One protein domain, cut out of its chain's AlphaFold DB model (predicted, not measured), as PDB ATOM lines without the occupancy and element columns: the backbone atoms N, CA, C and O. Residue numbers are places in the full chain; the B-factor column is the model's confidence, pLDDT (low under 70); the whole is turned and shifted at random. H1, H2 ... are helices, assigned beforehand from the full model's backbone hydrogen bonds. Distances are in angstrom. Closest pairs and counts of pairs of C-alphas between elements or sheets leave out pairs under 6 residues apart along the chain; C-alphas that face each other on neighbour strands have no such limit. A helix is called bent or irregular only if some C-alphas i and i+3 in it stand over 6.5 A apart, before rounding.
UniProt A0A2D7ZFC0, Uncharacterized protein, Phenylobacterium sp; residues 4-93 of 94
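This is residues 4 to 93 of the 94 residues of an uncharacterized protein of Phenylobacterium sp (UniProt A0A2D7ZFC0). Five helices make a small globule in which H3 runs through the middle and H4, H1, H2 and H5 stand round it in that order, crossed rather than side by side. H2 and H3 form a helical hairpin, H1 packs on both, and residues 79 to 82 pass H3 on the side between H4 and H5. The printed part has 90 residues with five named helices, H1 to H5 in order along the chain, and no named strand; the class is all helix. It is compact, with a radius of gyration of the C-alphas of 12.1 A and spans of 31 by 28 by 24 A.

H2, residues 17 to 31, is the hub, touching three helices. It touches H3, residues 42 to 56, closest at the C-alphas of Tyr 27 and Leu 46, 6.3 A apart; this hairpin has a tilt of 36 degrees, only just steep, opposite ways. H1, residues 4 to 12, touches H2 at a steep tilt of 58 degrees, opposite ways, with the closest C-alphas, Ile 7 and Ile 20, 6.7 A apart. H1 and residues 50 to 54 of H3 only just touch, with 3 pairs of C-alphas within 8 A, the closest being Ala 10 and Leu 50 at 5.8 A. H5, residues 83 to 92, touches residues 26 to 30 of H2, about perpendicular at 81 degrees; their closest C-alphas, Ala 26 and Leu 92, are 6.1 A apart. H3 and H5 are near each other, with 6 pairs of C-alphas within 10 A. H4, residues 63 to 74, is close to but not clearly touching H3, closest at the C-alphas of Tyr 51 and Ala 66, 7.1 A, and likewise H1, at those of Glu 12 and Ile 69, 7.3 A. H4 is apart from H2 and H5. Every O i to N i+4 pair is within hydrogen-bond range in H1, H3 and H4; in H2 it is 9 of 11, and in H5 2 of 6, beside 2 of 7 O i to N i+3 pairs.

H2 measures 21.8 A from first to last C-alpha and is only just irregular, C-alphas 18 and 21 being 6.9 A apart. H3 measures 20.7 A, H4 16.0 A and H1 12.7 A, with C-alpha 4 at (6.579, 4.135, -1.062). H5 measures 13.9 A, ends with C-alpha 92 at (23.904, -9.885, -2.905), and is irregular, C-alphas 88 and 91 being 7.7 A apart.

The two C-alphas farthest apart, those of Asp 34 and Ser 60, are 33.4 A apart. The printed part has no cut; the link from H1 to H2 is tight and the other three are short. The mean pLDDT of the printed part is 89.2, and residue 37 alone is under 70.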
ATOM      1  N   LYS A   4       7.223   3.224  -0.104       86.75
ATOM      2  CA  LYS A   4       6.579   4.135  -1.062       86.75
ATOM      3  C   LYS A   4       7.561   5.149  -1.658       86.75
ATOM      4  O   LYS A   4       7.511   5.424  -2.856       86.75
ATOM      5  N   THR A   5       8.482   5.674  -0.849       87.62
ATOM      6  CA  THR A   5       9.525   6.601  -1.311       87.62
ATOM      7  C   THR A   5      10.503   5.907  -2.255       87.62
ATOM      8  O   THR A   5      10.893   6.485  -3.269       87.62
ATOM      9  N   ILE A   6      10.873   4.658  -1.959       88.62
ATOM     10  CA  ILE A   6      11.776   3.861  -2.799       88.62
ATOM     11  C   ILE A   6      11.142   3.594  -4.167       88.62
ATOM     12  O   ILE A   6      11.801   3.772  -5.191       88.62
ATOM     13  N   ILE A   7       9.856   3.236  -4.191       92.44
ATOM     14  CA  ILE A   7       9.087   3.012  -5.421       92.44
ATOM     15  C   ILE A   7       9.070   4.282  -6.281       92.44
ATOM     16  O   ILE A   7       9.400   4.231  -7.465       92.44
ATOM     17  N   TYR A   8       8.738   5.433  -5.689       91.81
ATOM     18  CA  TYR A   8       8.696   6.702  -6.418       91.81
ATOM     19  C   TYR A   8      10.066   7.082  -7.001       91.81
ATOM     20  O   TYR A   8      10.175   7.453  -8.172       91.81
ATOM     21  N   LEU A   9      11.130   6.931  -6.208       93.06
ATOM     22  CA  LEU A   9      12.497   7.168  -6.666       93.06
ATOM     23  C   LEU A   9      12.893   6.215  -7.801       93.06
ATOM     24  O   LEU A   9      13.496   6.659  -8.774       93.06
ATOM     25  N   ALA A  10      12.528   4.932  -7.724       93.69
ATOM     26  CA  ALA A  10      12.803   3.961  -8.783       93.69
ATOM     27  C   ALA A  10      12.200   4.400 -10.121       93.69
ATOM     28  O   ALA A  10      12.894   4.407 -11.141       93.69
ATOM     29  N   LEU A  11      10.951   4.867 -10.107       93.25
ATOM     30  CA  LEU A  11      10.293   5.387 -11.303       93.25
ATOM     31  C   LEU A  11      10.989   6.646 -11.852       93.25
ATOM     32  O   LEU A  11      11.200   6.739 -13.061       93.25
ATOM     33  N   GLU A  12      11.430   7.585 -11.004       93.88
ATOM     34  CA  GLU A  12      12.179   8.773 -11.465       93.88
ATOM     35  C   GLU A  12      13.539   8.418 -12.105       93.88
ATOM     36  O   GLU A  12      13.977   9.070 -13.068       93.88
ATOM     37  N   PHE A  13      14.189   7.359 -11.608       93.94
ATOM     38  CA  PHE A  13      15.403   6.772 -12.187       93.94
ATOM     39  C   PHE A  13      15.129   5.985 -13.485       93.94
ATOM     40  O   PHE A  13      16.065   5.563 -14.170       93.94
ATOM     41  N   GLY A  14      13.861   5.828 -13.874       93.50
ATOM     42  CA  GLY A  14      13.443   5.088 -15.063       93.50
ATOM     43  C   GLY A  14      13.530   3.574 -14.894       93.50
ATOM     44  O   GLY A  14      13.591   2.854 -15.886       93.50
ATOM     45  N   VAL A  15      13.554   3.085 -13.652       94.56
ATOM     46  CA  VAL A  15      13.489   1.655 -13.359       94.56
ATOM     47  C   VAL A  15      12.125   1.128 -13.797       94.56
ATOM     48  O   VAL A  15      11.085   1.660 -13.406       94.56
ATOM     49  N   LYS A  16      12.118   0.046 -14.579       91.50
ATOM     50  CA  LYS A  16      10.865  -0.625 -14.942       91.50
ATOM     51  C   LYS A  16      10.240  -1.335 -13.723       91.50
ATOM     52  O   LYS A  16      10.985  -1.960 -12.963       91.50
ATOM     53  N   PRO A  17       8.903  -1.317 -13.551       91.12
ATOM     54  CA  PRO A  17       8.235  -1.830 -12.350       91.12
ATOM     55  C   PRO A  17       8.620  -3.256 -11.932       91.12
ATOM     56  O   PRO A  17       8.748  -3.523 -10.740       91.12
ATOM     57  N   GLN A  18       8.890  -4.154 -12.885       91.25
ATOM     58  CA  GLN A  18       9.287  -5.538 -12.594       91.25
ATOM     59  C   GLN A  18      10.589  -5.666 -11.786       91.25
ATOM     60  O   GLN A  18      10.825  -6.703 -11.178       91.25
ATOM     61  N   TYR A  19      11.436  -4.631 -11.765       92.44
ATOM     62  CA  TYR A  19      12.706  -4.638 -11.036       92.44
ATOM     63  C   TYR A  19      12.609  -4.059  -9.621       92.44
ATOM     64  O   TYR A  19      13.554  -4.189  -8.845       92.44
ATOM     65  N   ILE A  20      11.486  -3.431  -9.257       92.06
ATOM     66  CA  ILE A  20      11.326  -2.765  -7.956       92.06
ATOM     67  C   ILE A  20      11.435  -3.772  -6.805       92.06
ATOM     68  O   ILE A  20      12.141  -3.515  -5.831       92.06
ATOM     69  N   GLY A  21      10.810  -4.945  -6.943       91.88
ATOM     70  CA  GLY A  21      10.912  -6.011  -5.942       91.88
ATOM     71  C   GLY A  21      12.353  -6.490  -5.734       91.88
ATOM     72  O   GLY A  21      12.781  -6.682  -4.597       91.88
ATOM     73  N   SER A  22      13.130  -6.613  -6.817       92.62
ATOM     74  CA  SER A  22      14.551  -6.972  -6.746       92.62
ATOM     75  C   SER A  22      15.380  -5.898  -6.041       92.62
ATOM     76  O   SER A  22      16.217  -6.235  -5.212       92.62
ATOM     77  N   ILE A  23      15.112  -4.612  -6.294       92.94
ATOM     78  CA  ILE A  23      15.795  -3.502  -5.606       92.94
ATOM     79  C   ILE A  23      15.530  -3.546  -4.103       92.94
ATOM     80  O   ILE A  23      16.469  -3.431  -3.319       92.94
ATOM     81  N   LEU A  24      14.270  -3.718  -3.691       92.38
ATOM     82  CA  LEU A  24      13.900  -3.780  -2.275       92.38
ATOM     83  C   LEU A  24      14.553  -4.977  -1.576       92.38
ATOM     84  O   LEU A  24      15.048  -4.842  -0.456       92.38
ATOM     85  N   ARG A  25      14.596  -6.132  -2.249       91.81
ATOM     86  CA  ARG A  25      15.265  -7.333  -1.740       91.81
ATOM     87  C   ARG A  25      16.771  -7.119  -1.601       91.81
ATOM     88  O   ARG A  25      17.293  -7.314  -0.512       91.81
ATOM     89  N   ALA A  26      17.441  -6.651  -2.653       91.50
ATOM     90  CA  ALA A  26      18.878  -6.376  -2.633       91.50
ATOM     91  C   ALA A  26      19.242  -5.336  -1.564       91.50
ATOM     92  O   ALA A  26      20.186  -5.528  -0.804       91.50
ATOM     93  N   TYR A  27      18.459  -4.259  -1.449       91.88
ATOM     94  CA  TYR A  27      18.660  -3.233  -0.426       91.88
ATOM     95  C   TYR A  27      18.569  -3.811   0.989       91.88
ATOM     96  O   TYR A  27      19.428  -3.519   1.818       91.88
ATOM     97  N   ASN A  28      17.563  -4.646   1.264       90.56
ATOM     98  CA  ASN A  28      17.409  -5.288   2.567       90.56
ATOM     99  C   ASN A  28      18.501  -6.324   2.848       90.56
ATOM    100  O   ASN A  28      19.032  -6.324   3.952       90.56
ATOM    101  N   ASN A  29      18.863  -7.155   1.871       90.19
ATOM    102  CA  ASN A  29      19.917  -8.154   2.036       90.19
ATOM    103  C   ASN A  29      21.258  -7.492   2.360       90.19
ATOM    104  O   ASN A  29      21.929  -7.894   3.299       90.19
ATOM    105  N   ILE A  30      21.619  -6.445   1.615       88.50
ATOM    106  CA  ILE A  30      22.906  -5.769   1.782       88.50
ATOM    107  C   ILE A  30      22.933  -4.955   3.078       88.50
ATOM    108  O   ILE A  30      23.889  -5.059   3.832       88.50
ATOM    109  N   ARG A  31      21.894  -4.166   3.386       87.19
ATOM    110  CA  ARG A  31      21.912  -3.314   4.593       87.19
ATOM    111  C   ARG A  31      21.926  -4.106   5.907       87.19
ATOM    112  O   ARG A  31      22.241  -3.533   6.943       87.19
ATOM    113  N   LEU A  32      21.491  -5.367   5.867       87.38
ATOM    114  CA  LEU A  32      21.459  -6.283   7.008       87.38
ATOM    115  C   LEU A  32      22.671  -7.226   7.037       87.38
ATOM    116  O   LEU A  32      22.775  -8.021   7.964       87.38
ATOM    117  N   ASP A  33      23.560  -7.160   6.044       85.56
ATOM    118  CA  ASP A  33      24.794  -7.939   6.034       85.56
ATOM    119  C   ASP A  33      25.775  -7.370   7.068       85.56
ATOM    120  O   ASP A  33      26.051  -6.166   7.094       85.56
ATOM    121  N   ASP A  34      26.329  -8.229   7.921       81.56
ATOM    122  CA  ASP A  34      27.233  -7.804   8.997       81.56
ATOM    123  C   ASP A  34      28.492  -7.103   8.457       81.56
ATOM    124  O   ASP A  34      29.016  -6.167   9.074       81.56
ATOM    125  N   ASN A  35      28.942  -7.480   7.255       82.12
ATOM    126  CA  ASN A  35      30.101  -6.884   6.597       82.12
ATOM    127  C   ASN A  35      29.766  -5.561   5.891       82.12
ATOM    128  O   ASN A  35      30.669  -4.892   5.389       82.12
ATOM    129  N   TRP A  36      28.494  -5.150   5.849       83.25
ATOM    130  CA  TRP A  36      28.064  -3.922   5.185       83.25
ATOM    131  C   TRP A  36      28.203  -2.663   6.045       83.25
ATOM    132  O   TRP A  36      28.429  -1.575   5.505       83.25
ATOM    133  N   SER A  37      28.091  -2.797   7.370       69.75
ATOM    134  CA  SER A  37      27.898  -1.697   8.336       69.75
ATOM    135  C   SER A  37      28.856  -0.497   8.196       69.75
ATOM    136  O   SER A  37      28.479   0.624   8.540       69.75
ATOM    137  N   ASN A  38      30.051  -0.690   7.625       74.94
ATOM    138  CA  ASN A  38      31.064   0.356   7.432       74.94
ATOM    139  C   ASN A  38      31.405   0.675   5.964       74.94
ATOM    140  O   ASN A  38      32.234   1.546   5.700       74.94
ATOM    141  N   VAL A  39      30.788   0.001   4.994       83.06
ATOM    142  CA  VAL A  39      31.157   0.133   3.574       83.06
ATOM    143  C   VAL A  39      30.573   1.407   2.974       83.06
ATOM    144  O   VAL A  39      31.257   2.171   2.284       83.06
ATOM    145  N   ARG A  40      29.279   1.648   3.206       83.56
ATOM    146  CA  ARG A  40      28.543   2.768   2.615       83.56
ATOM    147  C   ARG A  40      27.222   2.979   3.348       83.56
ATOM    148  O   ARG A  40      26.594   2.037   3.803       83.56
ATOM    149  N   SER A  41      26.761   4.228   3.415       88.56
ATOM    150  CA  SER A  41      25.471   4.525   4.045       88.56
ATOM    151  C   SER A  41      24.297   3.920   3.275       88.56
ATOM    152  O   SER A  41      24.284   3.927   2.043       88.56
ATOM    153  N   ASP A  42      23.257   3.514   4.000       88.69
ATOM    154  CA  ASP A  42      22.000   2.981   3.462       88.69
ATOM    155  C   ASP A  42      21.404   3.825   2.336       88.69
ATOM    156  O   ASP A  42      20.965   3.315   1.306       88.69
ATOM    157  N   ARG A  43      21.420   5.151   2.491       89.62
ATOM    158  CA  ARG A  43      20.934   6.052   1.442       89.62
ATOM    159  C   ARG A  43      21.770   5.919   0.170       89.62
ATOM    160  O   ARG A  43      21.225   5.873  -0.929       89.62
ATOM    161  N   ASN A  44      23.091   5.891   0.310       90.94
ATOM    162  CA  ASN A  44      23.984   5.812  -0.834       90.94
ATOM    163  C   ASN A  44      23.975   4.405  -1.461       90.94
ATOM    164  O   ASN A  44      24.217   4.307  -2.660       90.94
ATOM    165  N   LEU A  45      23.692   3.349  -0.693       91.94
ATOM    166  CA  LEU A  45      23.399   2.009  -1.212       91.94
ATOM    167  C   LEU A  45      22.163   2.033  -2.103       91.94
ATOM    168  O   LEU A  45      22.215   1.605  -3.251       91.94
ATOM    169  N   LEU A  46      21.060   2.575  -1.582       93.00
ATOM    170  CA  LEU A  46      19.804   2.637  -2.315       93.00
ATOM    171  C   LEU A  46      19.977   3.389  -3.638       93.00
ATOM    172  O   LEU A  46      19.534   2.916  -4.677       93.00
ATOM    173  N   ILE A  47      20.655   4.537  -3.622       94.25
ATOM    174  CA  ILE A  47      20.903   5.339  -4.830       94.25
ATOM    175  C   ILE A  47      21.738   4.569  -5.858       94.25
ATOM    176  O   ILE A  47      21.467   4.660  -7.057       94.25
ATOM    177  N   ASP A  48      22.723   3.797  -5.403       94.19
ATOM    178  CA  ASP A  48      23.519   2.950  -6.284       94.19
ATOM    179  C   ASP A  48      22.678   1.821  -6.889       94.19
ATOM    180  O   ASP A  48      22.760   1.595  -8.094       94.19
ATOM    181  N   LEU A  49      21.824   1.162  -6.097       94.12
ATOM    182  CA  LEU A  49      20.907   0.130  -6.587       94.12
ATOM    183  C   LEU A  49      19.913   0.702  -7.606       94.12
ATOM    184  O   LEU A  49      19.755   0.146  -8.690       94.12
ATOM    185  N   LEU A  50      19.297   1.850  -7.318       94.88
ATOM    186  CA  LEU A  50      18.383   2.529  -8.243       94.88
ATOM    187  C   LEU A  50      19.079   2.887  -9.563       94.88
ATOM    188  O   LEU A  50      18.498   2.732 -10.636       94.88
ATOM    189  N   TYR A  51      20.336   3.329  -9.497       95.31
ATOM    190  CA  TYR A  51      21.141   3.606 -10.679       95.31
ATOM    191  C   TYR A  51      21.460   2.331 -11.474       95.31
ATOM    192  O   TYR A  51      21.219   2.297 -12.679       95.31
ATOM    193  N   LEU A  52      21.938   1.271 -10.814       93.12
ATOM    194  CA  LEU A  52      22.276  -0.008 -11.446       93.12
ATOM    195  C   LEU A  52      21.068  -0.645 -12.135       93.12
ATOM    196  O   LEU A  52      21.152  -1.017 -13.305       93.12
ATOM    197  N   TYR A  53      19.931  -0.734 -11.444       93.56
ATOM    198  CA  TYR A  53      18.707  -1.282 -12.027       93.56
ATOM    199  C   TYR A  53      18.089  -0.347 -13.064       93.56
ATOM    200  O   TYR A  53      17.510  -0.829 -14.035       93.56
ATOM    201  N   GLY A  54      18.252   0.970 -12.920       93.38
ATOM    202  CA  GLY A  54      17.899   1.934 -13.958       93.38
ATOM    203  C   GLY A  54      18.626   1.601 -15.259       93.38
ATOM    204  O   GLY A  54      17.978   1.318 -16.268       93.38
ATOM    205  N   VAL A  55      19.956   1.513 -15.209       91.38
ATOM    206  CA  VAL A  55      20.795   1.145 -16.362       91.38
ATOM    207  C   VAL A  55      20.437  -0.250 -16.891       91.38
ATOM    208  O   VAL A  55      20.177  -0.397 -18.082       91.38
ATOM    209  N   LYS A  56      20.320  -1.264 -16.017       88.44
ATOM    210  CA  LYS A  56      19.934  -2.644 -16.385       88.44
ATOM    211  C   LYS A  56      18.571  -2.713 -17.075       88.44
ATOM    212  O   LYS A  56      18.359  -3.537 -17.959       88.44
ATOM    213  N   SER A  57      17.638  -1.846 -16.690       87.12
ATOM    214  CA  SER A  57      16.303  -1.788 -17.285       87.12
ATOM    215  C   SER A  57      16.254  -1.073 -18.645       87.12
ATOM    216  O   SER A  57      15.192  -1.043 -19.274       87.12
ATOM    217  N   GLY A  58      17.391  -0.543 -19.117       85.44
ATOM    218  CA  GLY A  58      17.516   0.211 -20.365       85.44
ATOM    219  C   GLY A  58      17.226   1.709 -20.219       85.44
ATOM    220  O   GLY A  58      17.055   2.393 -21.226       85.44
ATOM    221  N   SER A  59      17.136   2.229 -18.989       89.00
ATOM    222  CA  SER A  59      16.961   3.665 -18.740       89.00
ATOM    223  C   SER A  59      18.211   4.444 -19.147       89.00
ATOM    224  O   SER A  59      19.333   4.052 -18.830       89.00
ATOM    225  N   SER A  60      18.025   5.619 -19.748       88.50
ATOM    226  CA  SER A  60      19.094   6.585 -20.039       88.50
ATOM    227  C   SER A  60      19.505   7.415 -18.810       88.50
ATOM    228  O   SER A  60      19.938   8.567 -18.925       88.50
ATOM    229  N   VAL A  61      19.334   6.870 -17.600       92.19
ATOM    230  CA  VAL A  61      19.683   7.566 -16.360       92.19
ATOM    231  C   VAL A  61      21.196   7.769 -16.275       92.19
ATOM    232  O   VAL A  61      21.979   6.837 -16.155       92.19
ATOM    233  N   THR A  62      21.620   9.029 -16.343       93.25
ATOM    234  CA  THR A  62      23.028   9.415 -16.188       93.25
ATOM    235  C   THR A  62      23.341   9.760 -14.735       93.25
ATOM    236  O   THR A  62      22.449  10.133 -13.969       93.25
ATOM    237  N   ILE A  63      24.624   9.757 -14.360       93.31
ATOM    238  CA  ILE A  63      25.080  10.225 -13.036       93.31
ATOM    239  C   ILE A  63      24.585  11.657 -12.753       93.31
ATOM    240  O   ILE A  63      24.140  11.960 -11.646       93.31
ATOM    241  N   LYS A  64      24.585  12.536 -13.767       94.00
ATOM    242  CA  LYS A  64      24.064  13.909 -13.651       94.00
ATOM    243  C   LYS A  64      22.565  13.927 -13.340       94.00
ATOM    244  O   LYS A  64      22.125  14.733 -12.522       94.00
ATOM    245  N   ARG A  65      21.781  13.047 -13.974       94.06
ATOM    246  CA  ARG A  65      20.343  12.914 -13.706       94.06
ATOM    247  C   ARG A  65      20.092  12.352 -12.306       94.06
ATOM    248  O   ARG A  65      19.312  12.946 -11.571       94.06
ATOM    249  N   ALA A  66      20.806  11.301 -11.904       93.62
ATOM    250  CA  ALA A  66      20.730  10.739 -10.554       93.62
ATOM    251  C   ALA A  66      21.062  11.782  -9.468       93.62
ATOM    252  O   ALA A  66      20.353  11.898  -8.468       93.62
ATOM    253  N   PHE A  67      22.084  12.615  -9.694       94.50
ATOM    254  CA  PHE A  67      22.429  13.717  -8.791       94.50
ATOM    255  C   PHE A  67      21.294  14.742  -8.660       94.50
ATOM    256  O   PHE A  67      20.963  15.149  -7.552       94.50
ATOM    257  N   LYS A  68      20.666  15.139  -9.776       95.62
ATOM    258  CA  LYS A  68      19.530  16.076  -9.755       95.62
ATOM    259  C   LYS A  68      18.307  15.494  -9.044       95.62
ATOM    260  O   LYS A  68      17.694  16.195  -8.246       95.62
ATOM    261  N   ILE A  69      17.980  14.226  -9.301       93.88
ATOM    262  CA  ILE A  69      16.873  13.525  -8.630       93.88
ATOM    263  C   ILE A  69      17.113  13.520  -7.117       93.88
ATOM    264  O   ILE A  69      16.283  13.977  -6.338       93.88
ATOM    265  N   THR A  70      18.291  13.079  -6.685       93.62
ATOM    266  CA  THR A  70      18.621  13.008  -5.255       93.62
ATOM    267  C   THR A  70      18.687  14.388  -4.595       93.62
ATOM    268  O   THR A  70      18.262  14.531  -3.453       93.62
ATOM    269  N   GLN A  71      19.128  15.426  -5.313       94.25
ATOM    270  CA  GLN A  71      19.091  16.807  -4.828       94.25
ATOM    271  C   GLN A  71      17.658  17.310  -4.617       94.25
ATOM    272  O   GLN A  71      17.391  17.931  -3.593       94.25
ATOM    273  N   LYS A  72      16.741  17.010  -5.546       93.38
ATOM    274  CA  LYS A  72      15.314  17.353  -5.436       93.38
ATOM    275  C   LYS A  72      14.663  16.692  -4.216       93.38
ATOM    276  O   LYS A  72      13.898  17.339  -3.517       93.38
ATOM    277  N   HIS A  73      14.976  15.422  -3.964       90.44
ATOM    278  CA  HIS A  73      14.327  14.621  -2.917       90.44
ATOM    279  C   HIS A  73      14.926  14.788  -1.523       90.44
ATOM    280  O   HIS A  73      14.211  14.712  -0.531       90.44
ATOM    281  N   PHE A  74      16.238  15.004  -1.430       89.06
ATOM    282  CA  PHE A  74      16.954  15.004  -0.151       89.06
ATOM    283  C   PHE A  74      17.595  16.352   0.193       89.06
ATOM    284  O   PHE A  74      18.362  16.429   1.151       89.06
ATOM    285  N   GLY A  75      17.402  17.386  -0.633       90.44
ATOM    286  CA  GLY A  75      18.100  18.676  -0.525       90.44
ATOM    287  C   GLY A  75      19.609  18.605  -0.813       90.44
ATOM    288  O   GLY A  75      20.272  19.632  -0.943       90.44
ATOM    289  N   LYS A  76      20.170  17.396  -0.954       89.44
ATOM    290  CA  LYS A  76      21.590  17.133  -1.188       89.44
ATOM    291  C   LYS A  76      21.767  16.133  -2.321       89.44
ATOM    292  O   LYS A  76      21.397  14.964  -2.209       89.44
ATOM    293  N   GLY A  77      22.386  16.595  -3.404       91.00
ATOM    294  CA  GLY A  77      22.707  15.739  -4.539       91.00
ATOM    295  C   GLY A  77      23.725  14.669  -4.160       91.00
ATOM    296  O   GLY A  77      24.726  14.935  -3.494       91.00
ATOM    297  N   THR A  78      23.459  13.445  -4.595       92.75
ATOM    298  CA  THR A  78      24.299  12.275  -4.356       92.75
ATOM    299  C   THR A  78      24.663  11.650  -5.693       92.75
ATOM    300  O   THR A  78      23.804  11.423  -6.544       92.75
ATOM    301  N   ARG A  79      25.956  11.394  -5.895       91.75
ATOM    302  CA  ARG A  79      26.445  10.717  -7.098       91.75
ATOM    303  C   ARG A  79      26.474   9.207  -6.841       91.75
ATOM    304  O   ARG A  79      27.075   8.816  -5.839       91.75
ATOM    305  N   PRO A  80      25.866   8.379  -7.707       91.56
ATOM    306  CA  PRO A  80      25.987   6.937  -7.584       91.56
ATOM    307  C   PRO A  80      27.441   6.520  -7.828       91.56
ATOM    308  O   PRO A  80      28.075   6.990  -8.773       91.56
ATOM    309  N   THR A  81      27.976   5.655  -6.968       90.56
ATOM    310  CA  THR A  81      29.328   5.086  -7.119       90.56
ATOM    311  C   THR A  81      29.312   3.592  -6.783       90.56
ATOM    312  O   THR A  81      29.917   3.200  -5.778       90.56
ATOM    313  N   PRO A  82      28.603   2.775  -7.589       83.81
ATOM    314  CA  PRO A  82      28.396   1.355  -7.312       83.81
ATOM    315  C   PRO A  82      29.702   0.557  -7.275       83.81
ATOM    316  O   PRO A  82      29.874  -0.250  -6.371       83.81
ATOM    317  N   SER A  83      30.668   0.847  -8.156       82.56
ATOM    318  CA  SER A  83      31.952   0.121  -8.221       82.56
ATOM    319  C   SER A  83      32.705   0.048  -6.888       82.56
ATOM    320  O   SER A  83      33.406  -0.918  -6.636       82.56
ATOM    321  N   LYS A  84      32.523   1.024  -5.988       80.19
ATOM    322  CA  LYS A  84      33.207   1.038  -4.684       80.19
ATOM    323  C   LYS A  84      32.863  -0.144  -3.775       80.19
ATOM    324  O   LYS A  84      33.660  -0.466  -2.906       80.19
ATOM    325  N   TRP A  85      31.672  -0.720  -3.911       82.81
ATOM    326  CA  TRP A  85      31.219  -1.831  -3.065       82.81
ATOM    327  C   TRP A  85      30.740  -3.031  -3.873       82.81
ATOM    328  O   TRP A  85      30.731  -4.148  -3.360       82.81
ATOM    329  N   TYR A  86      30.336  -2.811  -5.125       84.06
ATOM    330  CA  TYR A  86      29.748  -3.837  -5.974       84.06
ATOM    331  C   TYR A  86      30.718  -4.988  -6.255       84.06
ATOM    332  O   TYR A  86      30.284  -6.130  -6.322       84.06
ATOM    333  N   ASP A  87      32.023  -4.728  -6.324       81.62
ATOM    334  CA  ASP A  87      33.014  -5.787  -6.549       81.62
ATOM    335  C   ASP A  87      33.081  -6.781  -5.371       81.62
ATOM    336  O   ASP A  87      33.297  -7.971  -5.575       81.62
ATOM    337  N   ASN A  88      32.806  -6.315  -4.146       78.69
ATOM    338  CA  ASN A  88      32.869  -7.133  -2.929       78.69
ATOM    339  C   ASN A  88      31.497  -7.702  -2.513       78.69
ATOM    340  O   ASN A  88      31.421  -8.802  -1.974       78.69
ATOM    341  N   HIS A  89      30.402  -6.980  -2.783       79.38
ATOM    342  CA  HIS A  89      29.049  -7.334  -2.313       79.38
ATOM    343  C   HIS A  89      28.008  -7.445  -3.440       79.38
ATOM    344  O   HIS A  89      26.819  -7.617  -3.181       79.38
ATOM    345  N   GLY A  90      28.420  -7.368  -4.707       76.00
ATOM    346  CA  GLY A  90      27.523  -7.470  -5.866       76.00
ATOM    347  C   GLY A  90      26.809  -8.819  -5.968       76.00
ATOM    348  O   GLY A  90      25.718  -8.897  -6.529       76.00
ATOM    349  N   HIS A  91      27.366  -9.864  -5.349       79.81
ATOM    350  CA  HIS A  91      26.738 -11.180  -5.217       79.81
ATOM    351  C   HIS A  91      25.465 -11.176  -4.348       79.81
ATOM    352  O   HIS A  91      24.765 -12.179  -4.313       79.81
ATOM    353  N   LEU A  92      25.147 -10.072  -3.663       79.00
ATOM    354  CA  LEU A  92      23.904  -9.885  -2.905       79.00
ATOM    355  C   LEU A  92      22.806  -9.172  -3.722       79.00
ATOM    356  O   LEU A  92      21.697  -8.971  -3.228       79.00
ATOM    357  N   VAL A  93      23.097  -8.792  -4.974       78.81
ATOM    358  CA  VAL A  93      22.188  -8.070  -5.894       78.81
ATOM    359  C   VAL A  93      21.356  -9.040  -6.768       78.81
ATOM    360  O   VAL A  93      20.855  -8.669  -7.830       78.81
TER     361      VAL A  93